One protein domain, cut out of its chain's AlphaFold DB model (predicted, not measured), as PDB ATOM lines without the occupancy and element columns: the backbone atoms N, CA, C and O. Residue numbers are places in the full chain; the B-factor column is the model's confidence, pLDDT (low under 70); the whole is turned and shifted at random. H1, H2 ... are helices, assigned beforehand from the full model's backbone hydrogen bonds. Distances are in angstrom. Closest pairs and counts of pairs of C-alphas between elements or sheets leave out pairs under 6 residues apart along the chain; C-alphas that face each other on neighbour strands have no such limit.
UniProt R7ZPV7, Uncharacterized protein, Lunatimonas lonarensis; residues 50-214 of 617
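AT A GLANCE: This is residues 50 to 214 of the 617 residues of an uncharacterized protein of Lunatimonas lonarensis (UniProt R7ZPV7). What shape do these coordinates make? Four helices side by side, H1, H2, H3 and H6, make a bundle; H7 folds back along H6, and H8 folds back along H7. H4 packs with residues 118 to 122 on the first residues of H3, 90 to 94, and leads away from the bundle to a corner with H5, while H9 lies at the far side from H5. How large and how regular is it? The printed part has 165 residues with nine named helices, H1 to H9 in chain order, and no named strand, and its class is all helix. It is compact, with a radius of gyration of the C-alphas of 15.5 A and spans of 46 by 38 by 24 A.

HOW THE PARTS SIT: What surrounds one of the two longest helices? H2, residues 72 to 86, touches H1, residues 55 to 68, closest at the C-alphas of Leu 75 and Leu 66, 6.2 A apart; this hairpin has a shallow tilt of 10 degrees, opposite ways. H2 and H3, residues 90 to 102, form another hairpin, at 16 degrees, closest at the C-alphas of Thr 79 and Val 92, 6.2 A apart. H6, residues 154 to 166, touches H3 at 28 degrees, the same way, with the C-alphas of Leu 166 and Ala 102 closest at 6.8 A. What follows beyond the bundle? H7, residues 175 to 183, touches H6, the C-alphas of Ala 180 and Ala 163 closest at 5.1 A, and H8, residues 187 to 194, touches H7, those of Phe 190 and Leu 181 closest at 5.8 A; both pairs are hairpins. How does the other longest helix stand? H4, residues 115 to 129, touches H3 at a steep tilt of 69 degrees, only just short of perpendicular, the C-alphas of Tyr 118 and Glu 90 closest at 4.9 A. H4 and H5, residues 134 to 141, touch only at the corner, the C-alphas of Ile 128 and Ser 135 closest at 5.6 A; H9, residues 203 to 214, only just touches H4, with 3 pairs of C-alphas within 8 A, those of Tyr 208 and Leu 116 closest at 6.9 A. Are the helix backbones complete? Every O i to N i+4 pair is within hydrogen-bond range in H2, H3, H4, H6, H7, H8 and H9; in H1 it is 9 of 10 and in H5 3 of 4.

IN THESE COORDINATES: Where do the longest helices lie? H2 begins at C-alpha 72, (-2.092, 46.375, -42.163), and is 20.7 A long; H4 is 20.9 A. How long are others? H1 is 20.1 A, H6 18.4 A, H3 18.2 A and H9 16.5 A, ending at C-alpha 214, (-21.689, 42.753, -12.600).

THE WHOLE: How far does it reach? The two C-alphas farthest apart, of Val 50 and Ser 197, are 47.6 A apart, and the printed part has no cut. Which links are long, and where is confidence low? H3 to H4 and H5 to H6 are long links of 12 residues each; pLDDT is under 70 at residues 134 to 141 and residue 145.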
ATOM      1  N   VAL A  50     -14.914  67.540 -42.545       71.56
ATOM      2  CA  VAL A  50     -15.261  66.128 -42.389       71.56
ATOM      3  C   VAL A  50     -16.164  65.940 -41.173       71.56
ATOM      4  O   VAL A  50     -15.790  66.310 -40.060       71.56
ATOM      5  N   ARG A  51     -17.345  65.354 -41.386       81.81
ATOM      6  CA  ARG A  51     -18.284  64.988 -40.319       81.81
ATOM      7  C   ARG A  51     -18.213  63.482 -40.055       81.81
ATOM      8  O   ARG A  51     -17.815  62.706 -40.927       81.81
ATOM      9  N   CYS A  52     -18.626  63.053 -38.868       85.19
ATOM     10  CA  CYS A  52     -18.532  61.645 -38.472       85.19
ATOM     11  C   CYS A  52     -19.561  60.728 -39.141       85.19
ATOM     12  O   CYS A  52     -19.369  59.517 -39.153       85.19
ATOM     13  N   GLU A  53     -20.583  61.287 -39.784       83.62
ATOM     14  CA  GLU A  53     -21.465  60.582 -40.714       83.62
ATOM     15  C   GLU A  53     -20.753  60.204 -42.028       83.62
ATOM     16  O   GLU A  53     -21.108  59.207 -42.656       83.62
ATOM     17  N   ASP A  54     -19.751  60.986 -42.451       84.56
ATOM     18  CA  ASP A  54     -19.104  60.849 -43.762       84.56
ATOM     19  C   ASP A  54     -17.887  59.900 -43.728       84.56
ATOM     20  O   ASP A  54     -17.631  59.181 -44.697       84.56
ATOM     21  N   ILE A  55     -17.149  59.848 -42.608       88.31
ATOM     22  CA  ILE A  55     -15.954  58.992 -42.448       88.31
ATOM     23  C   ILE A  55     -16.259  57.491 -42.644       88.31
ATOM     24  O   ILE A  55     -15.571  56.862 -43.457       88.31
ATOM     25  N   PRO A  56     -17.271  56.887 -41.982       86.75
ATOM     26  CA  PRO A  56     -17.518  55.444 -42.042       86.75
ATOM     27  C   PRO A  56     -17.742  54.927 -43.462       86.75
ATOM     28  O   PRO A  56     -17.251  53.856 -43.813       86.75
ATOM     29  N   LEU A  57     -18.440  55.710 -44.295       83.00
ATOM     30  CA  LEU A  57     -18.731  55.380 -45.693       83.00
ATOM     31  C   LEU A  57     -17.445  55.156 -46.499       83.00
ATOM     32  O   LEU A  57     -17.337  54.176 -47.239       83.00
ATOM     33  N   ASN A  58     -16.450  56.025 -46.304       88.31
ATOM     34  CA  ASN A  58     -15.139  55.894 -46.930       88.31
ATOM     35  C   ASN A  58     -14.350  54.730 -46.312       88.31
ATOM     36  O   ASN A  58     -13.838  53.886 -47.056       88.31
ATOM     37  N   VAL A  59     -14.322  54.622 -44.974       91.06
ATOM     38  CA  VAL A  59     -13.602  53.563 -44.241       91.06
ATOM     39  C   VAL A  59     -13.961  52.166 -44.752       91.06
ATOM     40  O   VAL A  59     -13.044  51.406 -45.043       91.06
ATOM     41  N   VAL A  60     -15.242  51.821 -44.975       91.94
ATOM     42  CA  VAL A  60     -15.610  50.474 -45.485       91.94
ATOM     43  C   VAL A  60     -14.878  50.124 -46.785       91.94
ATOM     44  O   VAL A  60     -14.445  48.985 -46.964       91.94
ATOM     45  N   SER A  61     -14.759  51.082 -47.706       91.44
ATOM     46  CA  SER A  61     -14.125  50.858 -49.010       91.44
ATOM     47  C   SER A  61     -12.598  50.791 -48.914       91.44
ATOM     48  O   SER A  61     -11.984  49.898 -49.503       91.44
ATOM     49  N   ILE A  62     -11.993  51.675 -48.115       94.00
ATOM     50  CA  ILE A  62     -10.541  51.744 -47.933       94.00
ATOM     51  C   ILE A  62     -10.054  50.523 -47.134       94.00
ATOM     52  O   ILE A  62      -9.083  49.890 -47.540       94.00
ATOM     53  N   SER A  63     -10.756  50.117 -46.067       94.62
ATOM     54  CA  SER A  63     -10.408  48.932 -45.270       94.62
ATOM     55  C   SER A  63     -10.430  47.636 -46.080       94.62
ATOM     56  O   SER A  63      -9.550  46.799 -45.894       94.62
ATOM     57  N   LYS A  64     -11.394  47.471 -46.999       95.44
ATOM     58  CA  LYS A  64     -11.450  46.307 -47.902       95.44
ATOM     59  C   LYS A  64     -10.224  46.259 -48.818       95.44
ATOM     60  O   LYS A  64      -9.519  45.255 -48.812       95.44
ATOM     61  N   ARG A  65      -9.913  47.366 -49.508       95.81
ATOM     62  CA  ARG A  65      -8.720  47.489 -50.368       95.81
ATOM     63  C   ARG A  65      -7.428  47.200 -49.595       95.81
ATOM     64  O   ARG A  65      -6.627  46.382 -50.028       95.81
ATOM     65  N   LEU A  66      -7.240  47.832 -48.434       95.50
ATOM     66  CA  LEU A  66      -6.026  47.663 -47.627       95.50
ATOM     67  C   LEU A  66      -5.869  46.234 -47.082       95.50
ATOM     68  O   LEU A  66      -4.742  45.753 -46.976       95.50
ATOM     69  N   LEU A  67      -6.968  45.535 -46.775       95.44
ATOM     70  CA  LEU A  67      -6.928  44.120 -46.395       95.44
ATOM     71  C   LEU A  67      -6.567  43.215 -47.584       95.44
ATOM     72  O   LEU A  67      -5.737  42.321 -47.433       95.44
ATOM     73  N   GLU A  68      -7.143  43.457 -48.765       95.31
ATOM     74  CA  GLU A  68      -6.805  42.737 -50.006       95.31
ATOM     75  C   GLU A  68      -5.327  42.933 -50.395       95.31
ATOM     76  O   GLU A  68      -4.657  41.988 -50.810       95.31
ATOM     77  N   GLU A  69      -4.782  44.132 -50.168       96.38
ATOM     78  CA  GLU A  69      -3.360  44.472 -50.322       96.38
ATOM     79  C   GLU A  69      -2.467  43.941 -49.177       96.38
ATOM     80  O   GLU A  69      -1.243  44.044 -49.256       96.38
ATOM     81  N   SER A  70      -3.049  43.380 -48.105       95.81
ATOM     82  CA  SER A  70      -2.364  43.022 -46.845       95.81
ATOM     83  C   SER A  70      -1.590  44.183 -46.187       95.81
ATOM     84  O   SER A  70      -0.651  43.970 -45.414       95.81
ATOM     85  N   ASN A  71      -1.985  45.429 -46.465       96.62
ATOM     86  CA  ASN A  71      -1.381  46.644 -45.924       96.62
ATOM     87  C   ASN A  71      -1.975  46.996 -44.547       96.62
ATOM     88  O   ASN A  71      -2.686  47.987 -44.366       96.62
ATOM     89  N   TYR A  72      -1.653  46.172 -43.548       96.00
ATOM     90  CA  TYR A  72      -2.092  46.375 -42.163       96.00
ATOM     91  C   TYR A  72      -1.542  47.659 -41.520       96.00
ATOM     92  O   TYR A  72      -2.125  48.147 -40.556       96.00
ATOM     93  N   GLY A  73      -0.446  48.218 -42.050       94.12
ATOM     94  CA  GLY A  73       0.124  49.484 -41.584       94.12
ATOM     95  C   GLY A  73      -0.843  50.641 -41.817       94.12
ATOM     96  O   GLY A  73      -1.334  51.235 -40.860       94.12
ATOM     97  N   SER A  74      -1.214  50.884 -43.078       94.44
ATOM     98  CA  SER A  74      -2.204  51.920 -43.401       94.44
ATOM     99  C   SER A  74      -3.615  51.591 -42.902       94.44
ATOM    100  O   SER A  74      -4.439  52.493 -42.772       94.44
ATOM    101  N   LEU A  75      -3.911  50.324 -42.584       95.00
ATOM    102  CA  LEU A  75      -5.167  49.954 -41.928       95.00
ATOM    103  C   LEU A  75      -5.199  50.387 -40.451       95.00
ATOM    104  O   LEU A  75      -6.253  50.817 -39.979       95.00
ATOM    105  N   SER A  76      -4.058  50.361 -39.748       94.94
ATOM    106  CA  SER A  76      -3.926  51.014 -38.437       94.94
ATOM    107  C   SER A  76      -4.082  52.525 -38.580       94.94
ATOM    108  O   SER A  76      -4.964  53.082 -37.940       94.94
ATOM    109  N   GLU A  77      -3.342  53.167 -39.499       93.19
ATOM    110  CA  GLU A  77      -3.436  54.621 -39.749       93.19
ATOM    111  C   GLU A  77      -4.887  55.079 -39.985       93.19
ATOM    112  O   GLU A  77      -5.331  56.070 -39.408       93.19
ATOM    113  N   LEU A  78      -5.652  54.331 -40.791       94.25
ATOM    114  CA  LEU A  78      -7.073  54.576 -41.056       94.25
ATOM    115  C   LEU A  78      -7.952  54.437 -39.800       94.25
ATOM    116  O   LEU A  78      -8.914  55.187 -39.631       94.25
ATOM    117  N   THR A  79      -7.640  53.476 -38.931       94.94
ATOM    118  CA  THR A  79      -8.385  53.230 -37.686       94.94
ATOM    119  C   THR A  79      -8.088  54.305 -36.643       94.94
ATOM    120  O   THR A  79      -9.006  54.830 -36.018       94.94
ATOM    121  N   ASP A  80      -6.815  54.668 -36.504       93.00
ATOM    122  CA  ASP A  80      -6.334  55.697 -35.584       93.00
ATOM    123  C   ASP A  80      -6.837  57.092 -36.019       93.00
ATOM    124  O   ASP A  80      -7.246  57.893 -35.180       93.00
ATOM    125  N   TYR A  81      -6.927  57.352 -37.332       92.31
ATOM    126  CA  TYR A  81      -7.624  58.517 -37.891       92.31
ATOM    127  C   TYR A  81      -9.114  58.528 -37.508       92.31
ATOM    128  O   TYR A  81      -9.626  59.542 -37.037       92.31
ATOM    129  N   TRP A  82      -9.829  57.410 -37.686       93.25
ATOM    130  CA  TRP A  82     -11.267  57.350 -37.399       93.25
ATOM    131  C   TRP A  82     -11.566  57.566 -35.905       93.25
ATOM    132  O   TRP A  82     -12.482  58.322 -35.578       93.25
ATOM    133  N   GLU A  83     -10.752  57.006 -35.002       92.88
ATOM    134  CA  GLU A  83     -10.832  57.297 -33.562       92.88
ATOM    135  C   GLU A  83     -10.554  58.776 -33.255       92.88
ATOM    136  O   GLU A  83     -11.294  59.396 -32.492       92.88
ATOM    137  N   ALA A  84      -9.516  59.368 -33.857       87.94
ATOM    138  CA  ALA A  84      -9.117  60.747 -33.573       87.94
ATOM    139  C   ALA A  84     -10.190  61.786 -33.947       87.94
ATOM    140  O   ALA A  84     -10.281  62.826 -33.292       87.94
ATOM    141  N   TYR A  85     -11.003  61.510 -34.973       88.81
ATOM    142  CA  TYR A  85     -12.090  62.397 -35.408       88.81
ATOM    143  C   TYR A  85     -13.453  62.069 -34.778       88.81
ATOM    144  O   TYR A  85     -14.226  62.994 -34.541       88.81
ATOM    145  N   CYS A  86     -13.758  60.794 -34.499       88.19
ATOM    146  CA  CYS A  86     -15.105  60.352 -34.090       88.19
ATOM    147  C   CYS A  86     -15.178  59.642 -32.734       88.19
ATOM    148  O   CYS A  86     -16.245  59.169 -32.346       88.19
ATOM    149  N   GLY A  87     -14.065  59.576 -32.005       88.81
ATOM    150  CA  GLY A  87     -13.960  58.854 -30.745       88.81
ATOM    151  C   GLY A  87     -13.928  57.334 -30.916       88.81
ATOM    152  O   GLY A  87     -14.147  56.775 -31.996       88.81
ATOM    153  N   LEU A  88     -13.646  56.645 -29.811       90.81
ATOM    154  CA  LEU A  88     -13.649  55.190 -29.775       90.81
ATOM    155  C   LEU A  88     -15.092  54.678 -29.701       90.81
ATOM    156  O   LEU A  88     -15.807  54.910 -28.728       90.81
ATOM    157  N   SER A  89     -15.511  53.985 -30.753       92.50
ATOM    158  CA  SER A  89     -16.810  53.319 -30.874       92.50
ATOM    159  C   SER A  89     -16.604  51.847 -31.231       92.50
ATOM    160  O   SER A  89     -15.514  51.449 -31.646       92.50
ATOM    161  N   GLU A  90     -17.643  51.022 -31.091       94.38
ATOM    162  CA  GLU A  90     -17.547  49.578 -31.351       94.38
ATOM    163  C   GLU A  90     -16.946  49.242 -32.734       94.38
ATOM    164  O   GLU A  90     -16.002  48.450 -32.771       94.38
ATOM    165  N   PRO A  91     -17.368  49.863 -33.858       95.75
ATOM    166  CA  PRO A  91     -16.782  49.575 -35.168       95.75
ATOM    167  C   PRO A  91     -15.292  49.933 -35.283       95.75
ATOM    168  O   PRO A  91     -14.538  49.192 -35.917       95.75
ATOM    169  N   VAL A  92     -14.864  51.033 -34.650       95.56
ATOM    170  CA  VAL A  92     -13.457  51.471 -34.583       95.56
ATOM    171  C   VAL A  92     -12.637  50.462 -33.779       95.56
ATOM    172  O   VAL A  92     -11.597  49.985 -34.236       95.56
ATOM    173  N   PHE A  93     -13.138  50.078 -32.603       95.31
ATOM    174  CA  PHE A  93     -12.486  49.120 -31.718       95.31
ATOM    175  C   PHE A  93     -12.358  47.736 -32.377       95.31
ATOM    176  O   PHE A  93     -11.271  47.157 -32.408       95.31
ATOM    177  N   ARG A  94     -13.432  47.235 -33.001       96.50
ATOM    178  CA  ARG A  94     -13.430  45.999 -33.804       96.50
ATOM    179  C   ARG A  94     -12.398  46.051 -34.932       96.50
ATOM    180  O   ARG A  94     -11.682  45.071 -35.135       96.50
ATOM    181  N   LEU A  95     -12.283  47.177 -35.644       96.81
ATOM    182  CA  LEU A  95     -11.292  47.345 -36.713       96.81
ATOM    183  C   LEU A  95      -9.853  47.297 -36.172       96.81
ATOM    184  O   LEU A  95      -9.011  46.599 -36.746       96.81
ATOM    185  N   ARG A  96      -9.589  47.956 -35.034       96.06
ATOM    186  CA  ARG A  96      -8.296  47.913 -34.328       96.06
ATOM    187  C   ARG A  96      -7.928  46.487 -33.922       96.06
ATOM    188  O   ARG A  96      -6.827  46.036 -34.240       96.06
ATOM    189  N   ILE A  97      -8.845  45.760 -33.278       96.81
ATOM    190  CA  ILE A  97      -8.606  44.372 -32.860       96.81
ATOM    191  C   ILE A  97      -8.330  43.481 -34.072       96.81
ATOM    192  O   ILE A  97      -7.285  42.839 -34.103       96.81
ATOM    193  N   LEU A  98      -9.197  43.459 -35.092       97.75
ATOM    194  CA  LEU A  98      -9.011  42.585 -36.261       97.75
ATOM    195  C   LEU A  98      -7.703  42.877 -37.016       97.75
ATOM    196  O   LEU A  98      -7.029  41.941 -37.447       97.75
ATOM    197  N   THR A  99      -7.289  44.147 -37.094       97.50
ATOM    198  CA  THR A  99      -5.984  44.540 -37.654       97.50
ATOM    199  C   THR A  99      -4.826  43.968 -36.829       97.50
ATOM    200  O   THR A  99      -3.934  43.340 -37.400       97.50
ATOM    201  N   ALA A 100      -4.880  44.104 -35.497       96.88
ATOM    202  CA  ALA A 100      -3.889  43.558 -34.563       96.88
ATOM    203  C   ALA A 100      -3.854  42.013 -34.527       96.88
ATOM    204  O   ALA A 100      -2.809  41.415 -34.257       96.88
ATOM    205  N   LEU A 101      -4.976  41.340 -34.814       97.12
ATOM    206  CA  LEU A 101      -5.003  39.884 -34.988       97.12
ATOM    207  C   LEU A 101      -4.313  39.475 -36.300       97.12
ATOM    208  O   LEU A 101      -3.525  38.531 -36.315       97.12
ATOM    209  N   ALA A 102      -4.592  40.182 -37.400       97.19
ATOM    210  CA  ALA A 102      -4.123  39.820 -38.737       97.19
ATOM    211  C   ALA A 102      -2.620  40.069 -38.958       97.19
ATOM    212  O   ALA A 102      -1.952  39.279 -39.623       97.19
ATOM    213  N   ASN A 103      -2.069  41.136 -38.374       96.88
ATOM    214  CA  ASN A 103      -0.646  41.477 -38.469       96.88
ATOM    215  C   ASN A 103       0.229  40.807 -37.382       96.88
ATOM    216  O   ASN A 103       1.435  41.046 -37.337       96.88
ATOM    217  N   SER A 104      -0.361  39.982 -36.505       96.19
ATOM    218  CA  SER A 104       0.279  39.385 -35.315       96.19
ATOM    219  C   SER A 104       0.808  40.381 -34.262       96.19
ATOM    220  O   SER A 104       1.662  40.015 -33.456       96.19
ATOM    221  N   SER A 105       0.304  41.621 -34.224       95.94
ATOM    222  CA  SER A 105       0.672  42.651 -33.233       95.94
ATOM    223  C   SER A 105      -0.292  42.735 -32.043       95.94
ATOM    224  O   SER A 105      -0.288  43.728 -31.312       95.94
ATOM    225  N   PHE A 106      -1.148  41.730 -31.844       95.75
ATOM    226  CA  PHE A 106      -2.041  41.668 -30.691       95.75
ATOM    227  C   PHE A 106      -1.260  41.502 -29.382       95.75
ATOM    228  O   PHE A 106      -0.374  40.652 -29.254       95.75
ATOM    229  N   HIS A 107      -1.644  42.284 -28.375       93.06
ATOM    230  CA  HIS A 107      -1.111  42.217 -27.021       93.06
ATOM    231  C   HIS A 107      -2.269  42.199 -26.022       93.06
ATOM    232  O   HIS A 107      -3.255  42.906 -26.209       93.06
ATOM    233  N   GLU A 108      -2.126  41.448 -24.926       88.69
ATOM    234  CA  GLU A 108      -3.133  41.376 -23.851       88.69
ATOM    235  C   GLU A 108      -3.428  42.751 -23.213       88.69
ATOM    236  O   GLU A 108      -4.467  42.927 -22.599       88.69
ATOM    237  N   SER A 109      -2.578  43.767 -23.410       86.94
ATOM    238  CA  SER A 109      -2.862  45.160 -23.023       86.94
ATOM    239  C   SER A 109      -3.972  45.840 -23.842       86.94
ATOM    240  O   SER A 109      -4.342  46.964 -23.524       86.94
ATOM    241  N   LEU A 110      -4.482  45.194 -24.898       85.44
ATOM    242  CA  LEU A 110      -5.714  45.576 -25.606       85.44
ATOM    243  C   LEU A 110      -6.976  44.980 -24.942       85.44
ATOM    244  O   LEU A 110      -8.089  45.215 -25.409       85.44
ATOM    245  N   ILE A 111      -6.804  44.187 -23.878       84.62
ATOM    246  CA  ILE A 111      -7.867  43.650 -23.023       84.62
ATOM    247  C   ILE A 111      -7.924  44.518 -21.763       84.62
ATOM    248  O   ILE A 111      -7.325  44.198 -20.738       84.62
ATOM    249  N   ASP A 112      -8.621  45.647 -21.870       83.06
ATOM    250  CA  ASP A 112      -8.946  46.519 -20.740       83.06
ATOM    251  C   ASP A 112     -10.398  46.319 -20.263       83.06
ATOM    252  O   ASP A 112     -11.152  45.507 -20.808       83.06
ATOM    253  N   ASP A 113     -10.802  47.069 -19.234       75.56
ATOM    254  CA  ASP A 113     -12.157  47.010 -18.671       75.56
ATOM    255  C   ASP A 113     -13.259  47.428 -19.677       75.56
ATOM    256  O   ASP A 113     -14.427  47.094 -19.471       75.56
ATOM    257  N   THR A 114     -12.912  48.130 -20.766       80.81
ATOM    258  CA  THR A 114     -13.852  48.656 -21.776       80.81
ATOM    259  C   THR A 114     -14.082  47.708 -22.953       80.81
ATOM    260  O   THR A 114     -15.153  47.752 -23.562       80.81
ATOM    261  N   LEU A 115     -13.141  46.791 -23.234       86.94
ATOM    262  CA  LEU A 115     -13.274  45.743 -24.261       86.94
ATOM    263  C   LEU A 115     -14.655  45.075 -24.228       86.94
ATOM    264  O   LEU A 115     -15.257  44.824 -25.271       86.94
ATOM    265  N   LEU A 116     -15.149  44.759 -23.032       84.56
ATOM    266  CA  LEU A 116     -16.380  43.992 -22.858       84.56
ATOM    267  C   LEU A 116     -17.642  44.800 -23.149       84.56
ATOM    268  O   LEU A 116     -18.630  44.214 -23.590       84.56
ATOM    269  N   ASP A 117     -17.597  46.120 -22.991       84.25
ATOM    270  CA  ASP A 117     -18.681  46.995 -23.429       84.25
ATOM    271  C   ASP A 117     -18.702  47.103 -24.967       84.25
ATOM    272  O   ASP A 117     -19.784  47.078 -25.553       84.25
ATOM    273  N   TYR A 118     -17.546  47.091 -25.651       91.44
ATOM    274  CA  TYR A 118     -17.494  47.013 -27.124       91.44
ATOM    275  C   TYR A 118     -17.885  45.631 -27.673       91.44
ATOM    276  O   TYR A 118     -18.621  45.549 -28.656       91.44
ATOM    277  N   VAL A 119     -17.451  44.536 -27.037       88.88
ATOM    278  CA  VAL A 119     -17.899  43.165 -27.358       88.88
ATOM    279  C   VAL A 119     -19.416  43.063 -27.233       88.88
ATOM    280  O   VAL A 119     -20.080  42.589 -28.152       88.88
ATOM    281  N   ARG A 120     -19.976  43.580 -26.137       86.25
ATOM    282  CA  ARG A 120     -21.420  43.615 -25.923       86.25
ATOM    283  C   ARG A 120     -22.135  44.491 -26.950       86.25
ATOM    284  O   ARG A 120     -23.144  44.065 -27.497       86.25
ATOM    285  N   ALA A 121     -21.612  45.681 -27.245       88.00
ATOM    286  CA  ALA A 121     -22.171  46.551 -28.274       88.00
ATOM    287  C   ALA A 121     -22.189  45.863 -29.651       88.00
ATOM    288  O   ALA A 121     -23.138  46.060 -30.406       88.00
ATOM    289  N   TYR A 122     -21.205  45.008 -29.957       93.19
ATOM    290  CA  TYR A 122     -21.205  44.174 -31.160       93.19
ATOM    291  C   TYR A 122     -22.284  43.077 -31.103       93.19
ATOM    292  O   TYR A 122     -23.026  42.910 -32.070       93.19
ATOM    293  N   GLU A 123     -22.425  42.354 -29.987       89.62
ATOM    294  CA  GLU A 123     -23.469  41.328 -29.812       89.62
ATOM    295  C   GLU A 123     -24.888  41.922 -29.903       89.62
ATOM    296  O   GLU A 123     -25.724  41.427 -30.667       89.62
ATOM    297  N   ASP A 124     -25.144  43.029 -29.199       85.69
ATOM    298  CA  ASP A 124     -26.403  43.778 -29.260       85.69
ATOM    299  C   ASP A 124     -26.648  44.293 -30.697       85.69
ATOM    300  O   ASP A 124     -27.744  44.125 -31.240       85.69
ATOM    301  N   ARG A 125     -25.616  44.813 -31.383       89.06
ATOM    302  CA  ARG A 125     -25.668  45.231 -32.799       89.06
ATOM    303  C   ARG A 125     -26.055  44.086 -33.743       89.06
ATOM    304  O   ARG A 125     -26.910  44.296 -34.605       89.06
ATOM    305  N   GLN A 126     -25.481  42.888 -33.589       91.25
ATOM    306  CA  GLN A 126     -25.837  41.714 -34.407       91.25
ATOM    307  C   GLN A 126     -27.258  41.210 -34.116       91.25
ATOM    308  O   GLN A 126     -27.989  40.853 -35.042       91.25
ATOM    309  N   SER A 127     -27.670  41.210 -32.846       85.94
ATOM    310  CA  SER A 127     -29.022  40.837 -32.413       85.94
ATOM    311  C   SER A 127     -30.084  41.780 -32.998       85.94
ATOM    312  O   SER A 127     -31.076  41.348 -33.591       85.94
ATOM    313  N   ILE A 128     -29.844  43.092 -32.926       83.88
ATOM    314  CA  ILE A 128     -30.768  44.118 -33.421       83.88
ATOM    315  C   ILE A 128     -30.808  44.148 -34.956       83.88
ATOM    316  O   ILE A 128     -31.882  44.347 -35.525       83.88
ATOM    317  N   ALA A 129     -29.689  43.887 -35.644       87.12
ATOM    318  CA  ALA A 129     -29.645  43.796 -37.107       87.12
ATOM    319  C   ALA A 129     -30.562  42.692 -37.678       87.12
ATOM    320  O   ALA A 129     -31.073  42.834 -38.789       87.12
ATOM    321  N   GLN A 130     -30.831  41.628 -36.913       85.94
ATOM    322  CA  GLN A 130     -31.772  40.563 -37.291       85.94
ATOM    323  C   GLN A 130     -33.251  40.975 -37.125       85.94
ATOM    324  O   GLN A 130     -34.143  40.315 -37.662       85.94
ATOM    325  N   SER A 131     -33.537  42.073 -36.416       83.12
ATOM    326  CA  SER A 131     -34.892  42.546 -36.122       83.12
ATOM    327  C   SER A 131     -35.252  43.790 -36.938       83.12
ATOM    328  O   SER A 131     -34.967  44.925 -36.555       83.12
ATOM    329  N   THR A 132     -35.972  43.582 -38.043       72.44
ATOM    330  CA  THR A 132     -36.392  44.635 -38.993       72.44
ATOM    331  C   THR A 132     -37.215  45.774 -38.382       72.44
ATOM    332  O   THR A 132     -37.279  46.853 -38.966       72.44
ATOM    333  N   LYS A 133     -37.848  45.562 -37.219       73.62
ATOM    334  CA  LYS A 133     -38.590  46.604 -36.489       73.62
ATOM    335  C   LYS A 133     -37.716  47.369 -35.489       73.62
ATOM    336  O   LYS A 133     -37.959  48.553 -35.269       73.62
ATOM    337  N   LEU A 134     -36.733  46.713 -34.866       68.94
ATOM    338  CA  LEU A 134     -35.858  47.359 -33.884       68.94
ATOM    339  C   LEU A 134     -34.732  48.141 -34.560       68.94
ATOM    340  O   LEU A 134     -34.408  49.230 -34.093       68.94
ATOM    341  N   SER A 135     -34.182  47.633 -35.667       69.25
ATOM    342  CA  SER A 135     -33.047  48.249 -36.360       69.25
ATOM    343  C   SER A 135     -33.298  49.712 -36.733       69.25
ATOM    344  O   SER A 135     -32.470  50.555 -36.408       69.25
ATOM    345  N   ALA A 136     -34.460  50.036 -37.310       67.62
ATOM    346  CA  ALA A 136     -34.813  51.399 -37.716       67.62
ATOM    347  C   ALA A 136     -34.897  52.395 -36.538       67.62
ATOM    348  O   ALA A 136     -34.461  53.538 -36.666       67.62
ATOM    349  N   ILE A 137     -35.424  51.960 -35.387       67.31
ATOM    350  CA  ILE A 137     -35.518  52.787 -34.170       67.31
ATOM    351  C   ILE A 137     -34.123  52.947 -33.554       67.31
ATOM    352  O   ILE A 137     -33.686  54.052 -33.238       67.31
ATOM    353  N   TYR A 138     -33.389  51.842 -33.425       68.31
ATOM    354  CA  TYR A 138     -32.076  51.820 -32.792       68.31
ATOM    355  C   TYR A 138     -31.037  52.625 -33.591       68.31
ATOM    356  O   TYR A 138     -30.245  53.354 -33.000       68.31
ATOM    357  N   SER A 139     -31.104  52.600 -34.929       66.81
ATOM    358  CA  SER A 139     -30.255  53.430 -35.795       66.81
ATOM    359  C   SER A 139     -30.520  54.933 -35.692       66.81
ATOM    360  O   SER A 139     -29.667  55.707 -36.104       66.81
ATOM    361  N   GLN A 140     -31.674  55.362 -35.169       67.94
ATOM    362  CA  GLN A 140     -31.961  56.783 -34.933       67.94
ATOM    363  C   GLN A 140     -31.481  57.244 -33.551       67.94
ATOM    364  O   GLN A 140     -30.990  58.359 -33.422       67.94
ATOM    365  N   VAL A 141     -31.594  56.388 -32.529       67.38
ATOM    366  CA  VAL A 141     -31.279  56.747 -31.132       67.38
ATOM    367  C   VAL A 141     -29.796  56.561 -30.783       67.38
ATOM    368  O   VAL A 141     -29.261  57.326 -29.988       67.38
ATOM    369  N   TYR A 142     -29.115  55.573 -31.376       74.50
ATOM    370  CA  TYR A 142     -27.755  55.165 -30.980       74.50
ATOM    371  C   TYR A 142     -26.697  55.382 -32.074       74.50
ATOM    372  O   TYR A 142     -25.625  54.782 -32.027       74.50
ATOM    373  N   LEU A 143     -26.983  56.230 -33.070       76.81
ATOM    374  CA  LEU A 143     -26.152  56.397 -34.270       76.81
ATOM    375  C   LEU A 143     -24.680  56.728 -33.954       76.81
ATOM    376  O   LEU A 143     -23.781  56.131 -34.540       76.81
ATOM    377  N   GLU A 144     -24.442  57.617 -32.987       71.56
ATOM    378  CA  GLU A 144     -23.108  58.033 -32.530       71.56
ATOM    379  C   GLU A 144     -22.339  56.886 -31.848       71.56
ATOM    380  O   GLU A 144     -21.208  56.582 -32.224       71.56
ATOM    381  N   GLN A 145     -22.977  56.166 -30.916       69.25
ATOM    382  CA  GLN A 145     -22.380  55.004 -30.226       69.25
ATOM    383  C   GLN A 145     -22.048  53.856 -31.195       69.25
ATOM    384  O   GLN A 145     -21.104  53.095 -30.984       69.25
ATOM    385  N   LEU A 146     -22.804  53.764 -32.290       78.44
ATOM    386  CA  LEU A 146     -22.591  52.837 -33.399       78.44
ATOM    387  C   LEU A 146     -21.561  53.341 -34.425       78.44
ATOM    388  O   LEU A 146     -21.497  52.783 -35.522       78.44
ATOM    389  N   GLY A 147     -20.791  54.394 -34.121       81.50
ATOM    390  CA  GLY A 147     -19.779  54.961 -35.019       81.50
ATOM    391  C   GLY A 147     -20.354  55.398 -36.369       81.50
ATOM    392  O   GLY A 147     -19.686  55.260 -37.390       81.50
ATOM    393  N   PHE A 148     -21.626  55.815 -36.386       85.31
ATOM    394  CA  PHE A 148     -22.439  56.141 -37.564       85.31
ATOM    395  C   PHE A 148     -22.547  55.005 -38.619       85.31
ATOM    396  O   PHE A 148     -23.040  55.213 -39.729       85.31
ATOM    397  N   MET A 149     -22.165  53.765 -38.274       89.31
ATOM    398  CA  MET A 149     -22.250  52.585 -39.147       89.31
ATOM    399  C   MET A 149     -23.647  51.948 -39.124       89.31
ATOM    400  O   MET A 149     -24.070  51.395 -38.104       89.31
ATOM    401  N   GLY A 150     -24.322  51.887 -40.276       87.81
ATOM    402  CA  GLY A 150     -25.630  51.230 -40.432       87.81
ATOM    403  C   GLY A 150     -25.635  49.740 -40.043       87.81
ATOM    404  O   GLY A 150     -24.766  48.978 -40.468       87.81
ATOM    405  N   LEU A 151     -26.611  49.338 -39.222       89.56
ATOM    406  CA  LEU A 151     -26.752  47.999 -38.623       89.56
ATOM    407  C   LEU A 151     -26.889  46.888 -39.676       89.56
ATOM    408  O   LEU A 151     -27.726  46.988 -40.572       89.56
ATOM    409  N   GLY A 152     -26.100  45.814 -39.561       89.50
ATOM    410  CA  GLY A 152     -26.105  44.711 -40.535       89.50
ATOM    411  C   GLY A 152     -25.578  45.126 -41.915       89.50
ATOM    412  O   GLY A 152     -25.839  44.463 -42.922       89.50
ATOM    413  N   GLY A 153     -24.875  46.260 -41.973       91.12
ATOM    414  CA  GLY A 153     -24.364  46.861 -43.192       91.12
ATOM    415  C   GLY A 153     -23.147  46.136 -43.759       91.12
ATOM    416  O   GLY A 153     -22.696  45.093 -43.284       91.12
ATOM    417  N   ASP A 154     -22.572  46.723 -44.802       93.19
ATOM    418  CA  ASP A 154     -21.445  46.128 -45.520       93.19
ATOM    419  C   ASP A 154     -20.134  46.099 -44.728       93.19
ATOM    420  O   ASP A 154     -19.247  45.329 -45.092       93.19
ATOM    421  N   PHE A 155     -20.019  46.884 -43.653       94.62
ATOM    422  CA  PHE A 155     -18.922  46.787 -42.688       94.62
ATOM    423  C   PHE A 155     -19.051  45.549 -41.794       94.62
ATOM    424  O   PHE A 155     -18.082  44.814 -41.608       94.62
ATOM    425  N   ASP A 156     -20.258  45.282 -41.284       95.06
ATOM    426  CA  ASP A 156     -20.524  44.131 -40.418       95.06
ATOM    427  C   ASP A 156     -20.237  42.822 -41.155       95.06
ATOM    428  O   ASP A 156     -19.476  41.996 -40.663       95.06
ATOM    429  N   LYS A 157     -20.720  42.692 -42.396       95.38
ATOM    430  CA  LYS A 157     -20.456  41.522 -43.251       95.38
ATOM    431  C   LYS A 157     -18.964  41.327 -43.556       95.38
ATOM    432  O   LYS A 157     -18.494  40.194 -43.583       95.38
ATOM    433  N   PHE A 158     -18.217  42.409 -43.808       95.81
ATOM    434  CA  PHE A 158     -16.784  42.331 -44.133       95.81
ATOM    435  C   PHE A 158     -15.938  41.961 -42.912       95.81
ATOM    436  O   PHE A 158     -15.129  41.042 -42.995       95.81
ATOM    437  N   THR A 159     -16.153  42.635 -41.781       97.38
ATOM    438  CA  THR A 159     -15.442  42.335 -40.529       97.38
ATOM    439  C   THR A 159     -15.760  40.928 -40.023       97.38
ATOM    440  O   THR A 159     -14.847  40.229 -39.596       97.38
ATOM    441  N   GLU A 160     -17.008  40.465 -40.162       97.75
ATOM    442  CA  GLU A 160     -17.390  39.089 -39.836       97.75
ATOM    443  C   GLU A 160     -16.692  38.066 -40.744       97.75
ATOM    444  O   GLU A 160     -16.092  37.110 -40.253       97.75
ATOM    445  N   ALA A 161     -16.696  38.277 -42.065       97.69
ATOM    446  CA  ALA A 161     -16.002  37.397 -43.007       97.69
ATOM    447  C   ALA A 161     -14.478  37.369 -42.772       97.69
ATOM    448  O   ALA A 161     -13.854  36.311 -42.853       97.69
ATOM    449  N   TRP A 162     -13.875  38.508 -42.429       97.88
ATOM    450  CA  TRP A 162     -12.456  38.599 -42.084       97.88
ATOM    451  C   TRP A 162     -12.138  37.870 -40.771       97.88
ATOM    452  O   TRP A 162     -11.212  37.060 -40.740       97.88
ATOM    453  N   ALA A 163     -12.945  38.057 -39.724       98.25
ATOM    454  CA  ALA A 163     -12.814  37.319 -38.470       98.25
ATOM    455  C   ALA A 163     -12.946  35.798 -38.683       98.25
ATOM    456  O   ALA A 163     -12.124  35.030 -38.182       98.25
ATOM    457  N   ARG A 164     -13.910  35.357 -39.511       98.25
ATOM    458  CA  ARG A 164     -14.059  33.948 -39.927       98.25
ATOM    459  C   ARG A 164     -12.800  33.397 -40.605       98.25
ATOM    460  O   ARG A 164     -12.440  32.252 -40.347       98.25
ATOM    461  N   ASN A 165     -12.113  34.194 -41.427       97.75
ATOM    462  CA  ASN A 165     -10.856  33.785 -42.060       97.75
ATOM    463  C   ASN A 165      -9.706  33.675 -41.040       97.75
ATOM    464  O   ASN A 165      -8.955  32.699 -41.072       97.75
ATOM    465  N   LEU A 166      -9.598  34.619 -40.096       97.94
ATOM    466  CA  LEU A 166      -8.563  34.622 -39.049       97.94
ATOM    467  C   LEU A 166      -8.637  33.402 -38.113       97.94
ATOM    468  O   LEU A 166      -7.601  32.919 -37.653       97.94
ATOM    469  N   LEU A 167      -9.826  32.832 -37.891       98.12
ATOM    470  CA  LEU A 167      -9.992  31.574 -37.143       98.12
ATOM    471  C   LEU A 167      -9.230  30.378 -37.751       98.12
ATOM    472  O   LEU A 167      -9.035  29.381 -37.062       98.12
ATOM    473  N   SER A 168      -8.800  30.453 -39.017       96.94
ATOM    474  CA  SER A 168      -7.985  29.409 -39.660       96.94
ATOM    475  C   SER A 168      -6.474  29.551 -39.423       96.94
ATOM    476  O   SER A 168      -5.738  28.587 -39.634       96.94
ATOM    477  N   THR A 169      -6.009  30.724 -38.979       97.06
ATOM    478  CA  THR A 169      -4.581  31.055 -38.811       97.06
ATOM    479  C   THR A 169      -4.158  31.273 -37.358       97.06
ATOM    480  O   THR A 169      -2.972  31.181 -37.053       97.06
ATOM    481  N   LEU A 170      -5.099  31.574 -36.461       97.50
ATOM    482  CA  LEU A 170      -4.845  31.786 -35.033       97.50
ATOM    483  C   LEU A 170      -4.815  30.454 -34.263       97.50
ATOM    484  O   LEU A 170      -5.595  29.551 -34.561       97.50
ATOM    485  N   ASP A 171      -3.961  30.339 -33.236       96.06
ATOM    486  CA  ASP A 171      -3.973  29.181 -32.324       96.06
ATOM    487  C   ASP A 171      -5.327  29.116 -31.598       96.06
ATOM    488  O   ASP A 171      -5.648  30.063 -30.869       96.06
ATOM    489  N   PRO A 172      -6.100  28.015 -31.721       94.12
ATOM    490  CA  PRO A 172      -7.354  27.839 -31.002       94.12
ATOM    491  C   PRO A 172      -7.262  28.084 -29.493       94.12
ATOM    492  O   PRO A 172      -8.260  28.464 -28.897       94.12
ATOM    493  N   LYS A 173      -6.086  27.902 -28.873       92.94
ATOM    494  CA  LYS A 173      -5.819  28.106 -27.440       92.94
ATOM    495  C   LYS A 173      -5.276  29.506 -27.112       92.94
ATOM    496  O   LYS A 173      -4.348  29.627 -26.317       92.94
ATOM    497  N   SER A 174      -5.839  30.564 -27.696       93.50
ATOM    498  CA  SER A 174      -5.348  31.939 -27.501       93.50
ATOM    499  C   SER A 174      -6.473  32.975 -27.360       93.50
ATOM    500  O   SER A 174      -7.557  32.804 -27.921       93.50
ATOM    501  N   SER A 175      -6.220  34.076 -26.640       93.38
ATOM    502  CA  SER A 175      -7.134  35.230 -26.570       93.38
ATOM    503  C   SER A 175      -7.451  35.826 -27.956       93.38
ATOM    504  O   SER A 175      -8.632  36.058 -28.220       93.38
ATOM    505  N   PRO A 176      -6.482  35.976 -28.892       96.38
ATOM    506  CA  PRO A 176      -6.750  36.234 -30.309       96.38
ATOM    507  C   PRO A 176      -7.872  35.390 -30.923       96.38
ATOM    508  O   PRO A 176      -8.781  35.937 -31.544       96.38
ATOM    509  N   TYR A 177      -7.845  34.067 -30.742       96.50
ATOM    510  CA  TYR A 177      -8.865  33.177 -31.304       96.50
ATOM    511  C   TYR A 177     -10.239  33.384 -30.652       96.50
ATOM    512  O   TYR A 177     -11.255  33.395 -31.342       96.50
ATOM    513  N   LEU A 178     -10.281  33.625 -29.338       94.62
ATOM    514  CA  LEU A 178     -11.521  33.953 -28.627       94.62
ATOM    515  C   LEU A 178     -12.148  35.273 -29.115       94.62
ATOM    516  O   LEU A 178     -13.357  35.324 -29.332       94.62
ATOM    517  N   LEU A 179     -11.341  36.314 -29.344       94.94
ATOM    518  CA  LEU A 179     -11.808  37.587 -29.912       94.94
ATOM    519  C   LEU A 179     -12.268  37.428 -31.369       94.94
ATOM    520  O   LEU A 179     -13.290  37.989 -31.765       94.94
ATOM    521  N   ALA A 180     -11.568  36.605 -32.156       97.50
ATOM    522  CA  ALA A 180     -11.996  36.257 -33.505       97.50
ATOM    523  C   ALA A 180     -13.335  35.493 -33.521       97.50
ATOM    524  O   ALA A 180     -14.131  35.735 -34.420       97.50
ATOM    525  N   LEU A 181     -13.641  34.636 -32.534       97.19
ATOM    526  CA  LEU A 181     -14.946  33.956 -32.439       97.19
ATOM    527  C   LEU A 181     -16.107  34.937 -32.211       97.19
ATOM    528  O   LEU A 181     -17.167  34.766 -32.813       97.19
ATOM    529  N   ILE A 182     -15.907  35.964 -31.376       95.12
ATOM    530  CA  ILE A 182     -16.905  37.022 -31.150       95.12
ATOM    531  C   ILE A 182     -17.196  37.729 -32.473       95.12
ATOM    532  O   ILE A 182     -18.328  37.699 -32.951       95.12
ATOM    533  N   TYR A 183     -16.171  38.306 -33.108       97.50
ATOM    534  CA  TYR A 183     -16.352  39.084 -34.337       97.50
ATOM    535  C   TYR A 183     -16.686  38.235 -35.569       97.50
ATOM    536  O   TYR A 183     -17.236  38.761 -36.531       97.50
ATOM    537  N   ALA A 184     -16.436  36.924 -35.534       97.50
ATOM    538  CA  ALA A 184     -16.967  35.956 -36.491       97.50
ATOM    539  C   ALA A 184     -18.435  35.583 -36.211       97.50
ATOM    540  O   ALA A 184     -18.937  34.638 -36.821       97.50
ATOM    541  N   ASN A 185     -19.126  36.279 -35.303       96.06
ATOM    542  CA  ASN A 185     -20.528  36.050 -34.962       96.06
ATOM    543  C   ASN A 185     -20.769  34.593 -34.507       96.06
ATOM    544  O   ASN A 185     -21.604  33.867 -35.052       96.06
ATOM    545  N   GLN A 186     -19.947  34.132 -33.552       96.12
ATOM    546  CA  GLN A 186     -20.032  32.811 -32.911       96.12
ATOM    547  C   GLN A 186     -19.993  32.903 -31.361       96.12
ATOM    548  O   GLN A 186     -19.196  32.202 -30.722       96.12
ATOM    549  N   PRO A 187     -20.854  33.725 -30.720       89.62
ATOM    550  CA  PRO A 187     -20.834  33.951 -29.267       89.62
ATOM    551  C   PRO A 187     -21.104  32.679 -28.441       89.62
ATOM    552  O   PRO A 187     -20.550  32.513 -27.350       89.62
ATOM    553  N   ASP A 188     -21.869  31.723 -28.984       89.19
ATOM    554  CA  ASP A 188     -22.082  30.402 -28.377       89.19
ATOM    555  C   ASP A 188     -20.785  29.589 -28.264       89.19
ATOM    556  O   ASP A 188     -20.556  28.908 -27.261       89.19
ATOM    557  N   LEU A 189     -19.925  29.637 -29.289       92.75
ATOM    558  CA  LEU A 189     -18.644  28.928 -29.282       92.75
ATOM    559  C   LEU A 189     -17.651  29.632 -28.362       92.75
ATOM    560  O   LEU A 189     -17.021  28.957 -27.549       92.75
ATOM    561  N   PHE A 190     -17.577  30.966 -28.412       92.88
ATOM    562  CA  PHE A 190     -16.813  31.765 -27.449       92.88
ATOM    563  C   PHE A 190     -17.188  31.394 -26.004       92.88
ATOM    564  O   PHE A 190     -16.336  30.929 -25.245       92.88
ATOM    565  N   SER A 191     -18.477  31.454 -25.655       86.31
ATOM    566  CA  SER A 191     -18.990  31.079 -24.329       86.31
ATOM    567  C   SER A 191     -18.649  29.631 -23.948       86.31
ATOM    568  O   SER A 191     -18.232  29.354 -22.820       86.31
ATOM    569  N   GLN A 192     -18.755  28.691 -24.893       89.06
ATOM    570  CA  GLN A 192     -18.377  27.292 -24.680       89.06
ATOM    571  C   GLN A 192     -16.873  27.067 -24.485       89.06
ATOM    572  O   GLN A 192     -16.514  26.093 -23.819       89.06
ATOM    573  N   TYR A 193     -15.996  27.882 -25.076       91.62
ATOM    574  CA  TYR A 193     -14.551  27.807 -24.843       91.62
ATOM    575  C   TYR A 193     -14.176  28.452 -23.511       91.62
ATOM    576  O   TYR A 193     -13.505  27.809 -22.710       91.62
ATOM    577  N   MET A 194     -14.708  29.639 -23.214       86.81
ATOM    578  CA  MET A 194     -14.539  30.352 -21.938       86.81
ATOM    579  C   MET A 194     -14.951  29.494 -20.728       86.81
ATOM    580  O   MET A 194     -14.331  29.539 -19.667       86.81
ATOM    581  N   ALA A 195     -15.950  28.622 -20.899       86.38
ATOM    582  CA  ALA A 195     -16.365  27.653 -19.888       86.38
ATOM    583  C   ALA A 195     -15.367  26.494 -19.636       86.38
ATOM    584  O   ALA A 195     -15.575  25.732 -18.686       86.38
ATOM    585  N   LYS A 196     -14.293  26.328 -20.421       89.00
ATOM    586  CA  LYS A 196     -13.367  25.172 -20.398       89.00
ATOM    587  C   LYS A 196     -11.928  25.586 -20.039       89.00
ATOM    588  O   LYS A 196     -11.509  26.711 -20.275       89.00
ATOM    589  N   SER A 197     -11.145  24.662 -19.477       79.00
ATOM    590  CA  SER A 197      -9.681  24.825 -19.363       79.00
ATOM    591  C   SER A 197      -9.033  24.577 -20.743       79.00
ATOM    592  O   SER A 197      -9.537  23.719 -21.480       79.00
ATOM    593  N   PRO A 198      -7.968  25.304 -21.141       84.56
ATOM    594  CA  PRO A 198      -7.223  26.307 -20.363       84.56
ATOM    595  C   PRO A 198      -7.839  27.718 -20.348       84.56
ATOM    596  O   PRO A 198      -7.453  28.526 -19.517       84.56
ATOM    597  N   TYR A 199      -8.810  28.021 -21.215       86.00
ATOM    598  CA  TYR A 199      -9.323  29.383 -21.466       86.00
ATOM    599  C   TYR A 199      -9.743  30.174 -20.222       86.00
ATOM    600  O   TYR A 199      -9.567  31.388 -20.186       86.00
ATOM    601  N   ARG A 200     -10.247  29.493 -19.183       83.50
ATOM    602  CA  ARG A 200     -10.565  30.076 -17.863       83.50
ATOM    603  C   ARG A 200      -9.408  30.830 -17.188       83.50
ATOM    604  O   ARG A 200      -9.668  31.558 -16.236       83.50
ATOM    605  N   GLU A 201      -8.170  30.606 -17.618       85.44
ATOM    606  CA  GLU A 201      -6.942  31.169 -17.042       85.44
ATOM    607  C   GLU A 201      -6.410  32.380 -17.843       85.44
ATOM    608  O   GLU A 201      -5.379  32.941 -17.486       85.44
ATOM    609  N   PHE A 202      -7.093  32.800 -18.918       87.38
ATOM    610  CA  PHE A 202      -6.718  33.984 -19.704       87.38
ATOM    611  C   PHE A 202      -7.318  35.277 -19.114       87.38
ATOM    612  O   PHE A 202      -8.442  35.229 -18.600       87.38
ATOM    613  N   PRO A 203      -6.659  36.449 -19.254       86.00
ATOM    614  CA  PRO A 203      -7.186  37.740 -18.782       86.00
ATOM    615  C   PRO A 203      -8.601  38.039 -19.293       86.00
ATOM    616  O   PRO A 203      -9.465  38.480 -18.536       86.00
ATOM    617  N   LEU A 204      -8.876  37.686 -20.554       84.69
ATOM    618  CA  LEU A 204     -10.201  37.781 -21.172       84.69
ATOM    619  C   LEU A 204     -11.295  37.049 -20.375       84.69
ATOM    620  O   LEU A 204     -12.420  37.537 -20.276       84.69
ATOM    621  N   ALA A 205     -10.979  35.890 -19.788       84.31
ATOM    622  CA  ALA A 205     -11.923  35.097 -19.003       84.31
ATOM    623  C   ALA A 205     -12.142  35.649 -17.591       84.31
ATOM    624  O   ALA A 205     -13.259  35.559 -17.077       84.31
ATOM    625  N   GLU A 206     -11.124  36.260 -16.980       83.31
ATOM    626  CA  GLU A 206     -11.286  36.987 -15.719       83.31
ATOM    627  C   GLU A 206     -12.169  38.227 -15.911       83.31
ATOM    628  O   GLU A 206     -13.175  38.373 -15.210       83.31
ATOM    629  N   ALA A 207     -11.876  39.045 -16.925       81.62
ATOM    630  CA  ALA A 207     -12.668  40.221 -17.272       81.62
ATOM    631  C   ALA A 207     -14.128  39.842 -17.603       81.62
ATOM    632  O   ALA A 207     -15.066  40.383 -17.011       81.62
ATOM    633  N   TYR A 208     -14.346  38.858 -18.488       83.62
ATOM    634  CA  TYR A 208     -15.693  38.416 -18.880       83.62
ATOM    635  C   TYR A 208     -16.505  37.919 -17.679       83.62
ATOM    636  O   TYR A 208     -17.675  38.268 -17.524       83.62
ATOM    637  N   LYS A 209     -15.872  37.171 -16.767       83.38
ATOM    638  CA  LYS A 209     -16.493  36.713 -15.518       83.38
ATOM    639  C   LYS A 209     -16.799  37.870 -14.558       83.38
ATOM    640  O   LYS A 209     -17.841  37.850 -13.901       83.38
ATOM    641  N   ALA A 210     -15.937  38.885 -14.475       80.56
ATOM    642  CA  ALA A 210     -16.190  40.085 -13.678       80.56
ATOM    643  C   ALA A 210     -17.396  40.880 -14.216       80.56
ATOM    644  O   ALA A 210     -18.259  41.295 -13.431       80.56
ATOM    645  N   HIS A 211     -17.508  41.014 -15.545       76.81
ATOM    646  CA  HIS A 211     -18.640  41.656 -16.217       76.81
ATOM    647  C   HIS A 211     -19.932  40.836 -16.079       76.81
ATOM    648  O   HIS A 211     -20.951  41.392 -15.670       76.81
ATOM    649  N   GLN A 212     -19.903  39.511 -16.288       77.81
ATOM    650  CA  GLN A 212     -21.044  38.631 -15.996       77.81
ATOM    651  C   GLN A 212     -21.501  38.788 -14.542       77.81
ATOM    652  O   GLN A 212     -22.669  39.073 -14.298       77.81
ATOM    653  N   GLY A 213     -20.581  38.744 -13.573       77.56
ATOM    654  CA  GLY A 213     -20.902  38.983 -12.166       77.56
ATOM    655  C   GLY A 213     -21.431  40.397 -11.880       77.56
ATOM    656  O   GLY A 213     -22.156  40.601 -10.908       77.56
ATOM    657  N   HIS A 214     -21.098  41.410 -12.685       72.44
ATOM    658  CA  HIS A 214     -21.689  42.753 -12.600       72.44
ATOM    659  C   HIS A 214     -23.115  42.793 -13.181       72.44
ATOM    660  O   HIS A 214     -24.011  43.367 -12.558       72.44
TER     661      HIS A 214